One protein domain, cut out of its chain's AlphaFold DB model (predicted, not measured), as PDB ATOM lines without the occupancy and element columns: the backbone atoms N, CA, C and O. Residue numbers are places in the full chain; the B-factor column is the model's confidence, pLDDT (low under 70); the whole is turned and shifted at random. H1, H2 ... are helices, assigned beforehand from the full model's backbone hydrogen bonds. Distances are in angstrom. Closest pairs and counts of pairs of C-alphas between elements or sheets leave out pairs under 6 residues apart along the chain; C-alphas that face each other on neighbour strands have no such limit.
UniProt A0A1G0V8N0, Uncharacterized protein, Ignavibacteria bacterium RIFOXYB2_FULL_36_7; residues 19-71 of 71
ATOM      1  N   ASP A  19     145.388 125.371 140.081       97.12
ATOM      2  CA  ASP A  19     144.767 125.199 141.399       97.12
ATOM      3  C   ASP A  19     144.185 126.511 141.947       97.12
ATOM      4  O   ASP A  19     143.078 126.541 142.493       97.12
ATOM      5  N   GLU A  20     144.885 127.625 141.740       97.31
ATOM      6  CA  GLU A  20     144.405 128.959 142.099       97.31
ATOM      7  C   GLU A  20     143.176 129.370 141.272       97.31
ATOM      8  O   GLU A  20     142.244 129.975 141.808       97.31
ATOM      9  N   LYS A  21     143.130 129.006 139.983       95.19
ATOM     10  CA  LYS A  21     141.962 129.223 139.113       95.19
ATOM     11  C   LYS A  21     140.750 128.442 139.602       95.19
ATOM     12  O   LYS A  21     139.653 129.004 139.677       95.19
ATOM     13  N   GLU A  22     140.924 127.171 139.958       96.44
ATOM     14  CA  GLU A  22     139.849 126.351 140.526       96.44
ATOM     15  C   GLU A  22     139.320 126.949 141.835       96.44
ATOM     16  O   GLU A  22     138.105 127.115 142.005       96.44
ATOM     17  N   TYR A  23     140.223 127.364 142.724       96.44
ATOM     18  CA  TYR A  23     139.860 128.011 143.981       96.44
ATOM     19  C   TYR A  23     139.132 129.347 143.765       96.44
ATOM     20  O   TYR A  23     138.107 129.625 144.401       96.44
ATOM     21  N   PHE A  24     139.600 130.161 142.816       95.81
ATOM     22  CA  PHE A  24     138.942 131.405 142.432       95.81
ATOM     23  C   PHE A  24     137.504 131.160 141.961       95.81
ATOM     24  O   PHE A  24     136.582 131.855 142.400       95.81
ATOM     25  N   LEU A  25     137.282 130.159 141.102       95.81
ATOM     26  CA  LEU A  25     135.946 129.816 140.609       95.81
ATOM     27  C   LEU A  25     135.006 129.393 141.746       95.81
ATOM     28  O   LEU A  25     133.824 129.760 141.741       95.81
ATOM     29  N   GLU A  26     135.515 128.670 142.744       97.56
ATOM     30  CA  GLU A  26     134.744 128.312 143.934       97.56
ATOM     31  C   GLU A  26     134.295 129.561 144.712       97.56
ATOM     32  O   GLU A  26     133.113 129.697 145.059       97.56
ATOM     33  N   ILE A  27     135.213 130.504 144.943       96.88
ATOM     34  CA  ILE A  27     134.912 131.768 145.626       96.88
ATOM     35  C   ILE A  27     133.909 132.596 144.821       96.88
ATOM     36  O   ILE A  27     132.904 133.043 145.379       96.88
ATOM     37  N   ALA A  28     134.131 132.776 143.518       95.44
ATOM     38  CA  ALA A  28     133.251 133.557 142.651       95.44
ATOM     39  C   ALA A  28     131.818 133.001 142.665       95.44
ATOM     40  O   ALA A  28     130.838 133.747 142.772       95.44
ATOM     41  N   ARG A  29     131.677 131.669 142.648       97.56
ATOM     42  CA  ARG A  29     130.378 131.002 142.774       97.56
ATOM     43  C   ARG A  29     129.715 131.283 144.123       97.56
ATOM     44  O   ARG A  29     128.516 131.571 144.151       97.56
ATOM     45  N   LYS A  30     130.463 131.217 145.227       98.06
ATOM     46  CA  LYS A  30     129.954 131.548 146.571       98.06
ATOM     47  C   LYS A  30     129.495 133.005 146.649       98.06
ATOM     48  O   LYS A  30     128.385 133.261 147.110       98.06
ATOM     49  N   GLN A  31     130.276 133.943 146.117       97.25
ATOM     50  CA  GLN A  31     129.902 135.360 146.077       97.25
ATOM     51  C   GLN A  31     128.616 135.605 145.280       97.25
ATOM     52  O   GLN A  31     127.756 136.368 145.717       97.25
ATOM     53  N   LEU A  32     128.428 134.919 144.147       97.62
ATOM     54  CA  LEU A  32     127.188 135.020 143.374       97.62
ATOM     55  C   LEU A  32     125.969 134.513 144.163       97.62
ATOM     56  O   LEU A  32     124.879 135.083 144.060       97.62
ATOM     57  N   ILE A  33     126.131 133.450 144.954       98.38
ATOM     58  CA  ILE A  33     125.072 132.937 145.834       98.38
ATOM     59  C   ILE A  33     124.737 133.967 146.919       98.38
ATOM     60  O   ILE A  33     123.557 134.259 147.122       98.38
ATOM     61  N   GLU A  34     125.741 134.558 147.564       98.31
ATOM     62  CA  GLU A  34     125.535 135.600 148.578       98.31
ATOM     63  C   GLU A  34     124.859 136.845 148.000       98.31
ATOM     64  O   GLU A  34     123.909 137.363 148.584       98.31
ATOM     65  N   PHE A  35     125.242 137.270 146.794       97.62
ATOM     66  CA  PHE A  35     124.567 138.365 146.102       97.62
ATOM     67  C   PHE A  35     123.074 138.075 145.878       97.62
ATOM     68  O   PHE A  35     122.220 138.931 146.121       97.62
ATOM     69  N   ARG A  36     122.720 136.851 145.465       98.19
ATOM     70  CA  ARG A  36     121.313 136.444 145.301       98.19
ATOM     71  C   ARG A  36     120.560 136.457 146.632       98.19
ATOM     72  O   ARG A  36     119.432 136.946 146.677       98.19
ATOM     73  N   ARG A  37     121.177 135.963 147.711       98.31
ATOM     74  CA  ARG A  37     120.605 136.002 149.070       98.31
ATOM     75  C   ARG A  37     120.364 137.434 149.532       98.31
ATOM     76  O   ARG A  37     119.276 137.730 150.018       98.31
ATOM     77  N   TYR A  38     121.320 138.327 149.293       98.12
ATOM     78  CA  TYR A  38     121.171 139.750 149.583       98.12
ATOM     79  C   TYR A  38     119.963 140.350 148.852       98.12
ATOM     80  O   TYR A  38     119.108 140.969 149.477       98.12
ATOM     81  N   LYS A  39     119.813 140.096 147.544       98.25
ATOM     82  CA  LYS A  39     118.651 140.587 146.779       98.25
ATOM     83  C   LYS A  39     117.316 140.059 147.316       98.25
ATOM     84  O   LYS A  39     116.336 140.794 147.289       98.25
ATOM     85  N   ILE A  40     117.266 138.816 147.801       97.94
ATOM     86  CA  ILE A  40     116.071 138.273 148.468       97.94
ATOM     87  C   ILE A  40     115.816 139.018 149.782       97.94
ATOM     88  O   ILE A  40     114.692 139.449 150.014       97.94
ATOM     89  N   SER A  41     116.848 139.217 150.605       98.12
ATOM     90  CA  SER A  41     116.734 139.960 151.863       98.12
ATOM     91  C   SER A  41     116.190 141.373 151.654       98.12
ATOM     92  O   SER A  41     115.346 141.810 152.429       98.12
ATOM     93  N   GLU A  42     116.647 142.088 150.628       98.25
ATOM     94  CA  GLU A  42     116.156 143.440 150.333       98.25
ATOM     95  C   GLU A  42     114.672 143.431 149.948       98.25
ATOM     96  O   GLU A  42     113.902 144.245 150.448       98.25
ATOM     97  N   ARG A  43     114.239 142.451 149.142       96.94
ATOM     98  CA  ARG A  43     112.818 142.285 148.792       96.94
ATOM     99  C   ARG A  43     111.948 141.938 149.997       96.94
ATOM    100  O   ARG A  43     110.799 142.354 150.059       96.94
ATOM    101  N   VAL A  44     112.474 141.154 150.937       97.44
ATOM    102  CA  VAL A  44     111.761 140.831 152.181       97.44
ATOM    103  C   VAL A  44     111.580 142.088 153.025       97.44
ATOM    104  O   VAL A  44     110.463 142.347 153.460       97.44
ATOM    105  N   LYS A  45     112.629 142.903 153.194       97.69
ATOM    106  CA  LYS A  45     112.526 144.184 153.913       97.69
ATOM    107  C   LYS A  45     111.476 145.098 153.284       97.69
ATOM    108  O   LYS A  45     110.608 145.594 153.991       97.69
ATOM    109  N   GLU A  46     111.506 145.248 151.961       96.19
ATOM    110  CA  GLU A  46     110.507 146.027 151.223       96.19
ATOM    111  C   GLU A  46     109.081 145.501 151.469       96.19
ATOM    112  O   GLU A  46     108.160 146.271 151.744       96.19
ATOM    113  N   ALA A  47     108.884 144.180 151.424       95.25
ATOM    114  CA  ALA A  47     107.586 143.565 151.686       95.25
ATOM    115  C   ALA A  47     107.107 143.796 153.132       95.25
ATOM    116  O   ALA A  47     105.932 144.093 153.348       95.25
ATOM    117  N   GLU A  48     107.999 143.699 154.120       96.50
ATOM    118  CA  GLU A  48     107.688 143.986 155.524       96.50
ATOM    119  C   GLU A  48     107.322 145.457 155.748       96.50
ATOM    120  O   GLU A  48     106.391 145.756 156.502       96.50
ATOM    121  N   GLU A  49     108.035 146.381 155.105       96.75
ATOM    122  CA  GLU A  49     107.737 147.812 155.147       96.75
ATOM    123  C   GLU A  49     106.373 148.114 154.518       96.75
ATOM    124  O   GLU A  49     105.557 148.804 155.132       96.75
ATOM    125  N   ASN A  50     106.078 147.534 153.352       94.31
ATOM    126  CA  ASN A  50     104.774 147.660 152.702       94.31
ATOM    127  C   ASN A  50     103.644 147.098 153.572       94.31
ATOM    128  O   ASN A  50     102.605 147.743 153.715       94.31
ATOM    129  N   TYR A  51     103.864 145.950 154.221       93.50
ATOM    130  CA  TYR A  51     102.902 145.372 155.157       93.50
ATOM    131  C   TYR A  51     102.624 146.303 156.343       93.50
ATOM    132  O   TYR A  51     101.468 146.613 156.628       93.50
ATOM    133  N   LYS A  52     103.677 146.809 157.001       95.19
ATOM    134  CA  LYS A  52     103.554 147.757 158.126       95.19
ATOM    135  C   LYS A  52     102.868 149.061 157.719       95.19
ATOM    136  O   LYS A  52     102.128 149.628 158.514       95.19
ATOM    137  N   ALA A  53     103.095 149.521 156.491       94.94
ATOM    138  CA  ALA A  53     102.457 150.709 155.935       94.94
ATOM    139  C   ALA A  53     101.012 150.468 155.453       94.94
ATOM    140  O   ALA A  53     100.387 151.397 154.944       94.94
ATOM    141  N   GLY A  54     100.480 149.242 155.566       92.06
ATOM    142  CA  GLY A  54      99.148 148.887 155.070       92.06
ATOM    143  C   GLY A  54      99.033 148.879 153.542       92.06
ATOM    144  O   GLY A  54      97.924 148.810 153.018       92.06
ATOM    145  N   LYS A  55     100.159 148.924 152.818       88.06
ATOM    146  CA  LYS A  55     100.235 148.817 151.352       88.06
ATOM    147  C   LYS A  55     100.104 147.356 150.930       88.06
ATOM    148  O   LYS A  55     101.020 146.758 150.366       88.06
ATOM    149  N   VAL A  56      98.972 146.764 151.283       83.88
ATOM    150  CA  VAL A  56      98.661 145.358 151.052       83.88
ATOM    151  C   VAL A  56      97.351 145.256 150.296       83.88
ATOM    152  O   VAL A  56      96.385 145.948 150.607       83.88
ATOM    153  N   ILE A  57      97.311 144.366 149.312       79.44
ATOM    154  CA  ILE A  57      96.069 144.014 148.629       79.44
ATOM    155  C   ILE A  57      95.472 142.826 149.379       79.44
ATOM    156  O   ILE A  57      96.134 141.809 149.588       79.44
ATOM    157  N   SER A  58      94.220 142.956 149.806       77.44
ATOM    158  CA  SER A  58      93.456 141.875 150.430       77.44
ATOM    159  C   SER A  58      92.184 141.638 149.623       77.44
ATOM    160  O   SER A  58      91.505 142.582 149.227       77.44
ATOM    161  N   GLY A  59      91.874 140.380 149.316       82.62
ATOM    162  CA  GLY A  59      90.743 140.043 148.456       82.62
ATOM    163  C   GLY A  59      90.876 138.664 147.818       82.62
ATOM    164  O   GLY A  59      91.752 137.878 148.169       82.62
ATOM    165  N   ASN A  60      89.982 138.360 146.880       85.06
ATOM    166  CA  ASN A  60      90.057 137.137 146.081       85.06
ATOM    167  C   ASN A  60      90.804 137.390 144.758       85.06
ATOM    168  O   ASN A  60      91.076 138.529 144.387       85.06
ATOM    169  N   VAL A  61      91.094 136.317 144.020       85.62
ATOM    170  CA  VAL A  61      91.815 136.370 142.734       85.62
ATOM    171  C   VAL A  61      91.184 137.355 141.739       85.62
ATOM    172  O   VAL A  61      91.914 138.030 141.022       85.62
ATOM    173  N   LYS A  62      89.849 137.490 141.707       84.56
ATOM    174  CA  LYS A  62      89.177 138.439 140.801       84.56
ATOM    175  C   LYS A  62      89.446 139.892 141.186       84.56
ATOM    176  O   LYS A  62      89.631 140.714 140.298       84.56
ATOM    177  N   SER A  63      89.463 140.202 142.484       80.31
ATOM    178  CA  SER A  63      89.815 141.538 142.982       80.31
ATOM    179  C   SER A  63      91.258 141.891 142.622       80.31
ATOM    180  O   SER A  63      91.494 142.954 142.068       80.31
ATOM    181  N   LEU A  64      92.191 140.956 142.830       82.38
ATOM    182  CA  LEU A  64      93.602 141.156 142.495       82.38
ATOM    183  C   LEU A  64      93.824 141.392 140.991       82.38
ATOM    184  O   LEU A  64      94.569 142.288 140.617       82.38
ATOM    185  N   LEU A  65      93.175 140.598 140.130       84.06
ATOM    186  CA  LEU A  65      93.277 140.762 138.674       84.06
ATOM    187  C   LEU A  65      92.755 142.126 138.216       84.06
ATOM    188  O   LEU A  65      93.372 142.759 137.370       84.06
ATOM    189  N   LYS A  66      91.653 142.594 138.812       81.50
ATOM    190  CA  LYS A  66      91.099 143.912 138.509       81.50
ATOM    191  C   LYS A  66      92.054 145.034 138.916       81.50
ATOM    192  O   LYS A  66      92.192 145.985 138.161       81.50
ATOM    193  N   ASP A  67      92.699 144.942 140.075       77.88
ATOM    194  CA  ASP A  67      93.637 145.978 140.524       77.88
ATOM    195  C   ASP A  67      94.867 146.053 139.599       77.88
ATOM    196  O   ASP A  67      95.271 147.147 139.228       77.88
ATOM    197  N   ILE A  68      95.380 144.910 139.123       80.06
ATOM    198  CA  ILE A  68      96.499 144.847 138.158       80.06
ATOM    199  C   ILE A  68      96.133 145.456 136.794       80.06
ATOM    200  O   ILE A  68      96.981 146.051 136.142       80.06
ATOM    201  N   GLU A  69      94.891 145.289 136.333       82.38
ATOM    202  CA  GLU A  69      94.426 145.852 135.055       82.38
ATOM    203  C   GLU A  69      94.196 147.375 135.102       82.38
ATOM    204  O   GLU A  69      94.055 147.991 134.046       82.38
ATOM    205  N   ASN A  70      94.114 147.972 136.296       71.81
ATOM    206  CA  ASN A  70      93.842 149.401 136.491       71.81
ATOM    207  C   ASN A  70      95.069 150.218 136.961       71.81
ATOM    208  O   ASN A  70      94.918 151.428 137.141       71.81
ATOM    209  N   ASP A  71      96.232 149.583 137.148       59.38
ATOM    210  CA  ASP A  71      97.551 150.215 137.378       59.38
ATOM    211  C   ASP A  71      98.238 150.595 136.048       59.38
ATOM    212  O   ASP A  71      98.903 151.660 136.001       59.38
TER     213      ASP A  71
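This is residues 19 to 71 of the 71 residues of an uncharacterized protein of Ignavibacteria bacterium RIFOXYB2_FULL_36_7 (UniProt A0A1G0V8N0). One long, nearly straight helix, H1, makes the long axis, and beyond its far end the short helix H2 is set crosswise to it, at the end of a link of eight residues and without contact between the helices. The printed part has 53 residues with two named helices, H1 then H2, and no named strand; the class is all helix. The whole is extended, with a radius of gyration of the C-alphas of 19.4 A and spans of 57 by 23 by 17 A.

H1, residues 19 to 52, and H2, residues 61 to 69, are apart, with no C-alpha of the one within 8 A of the other. Residues 19 to 46, 48 to 54 and 58 to 66 stand free. In H1 and H2 every O i to N i+4 pair is within hydrogen-bond range.

H1 begins at C-alpha 19 (144.767, 125.199, 141.399) and measures 49.9 A from first to last C-alpha. H2 measures 12.5 A and ends at C-alpha 69 (94.426, 145.852, 135.055).

The C-alphas of Asp 19 and Ser 63, the two farthest apart, are separated by 57.4 A. The printed part has no cut, and the link from H1 to H2 is short. Residue 71, the chain's last, has a pLDDT under 70.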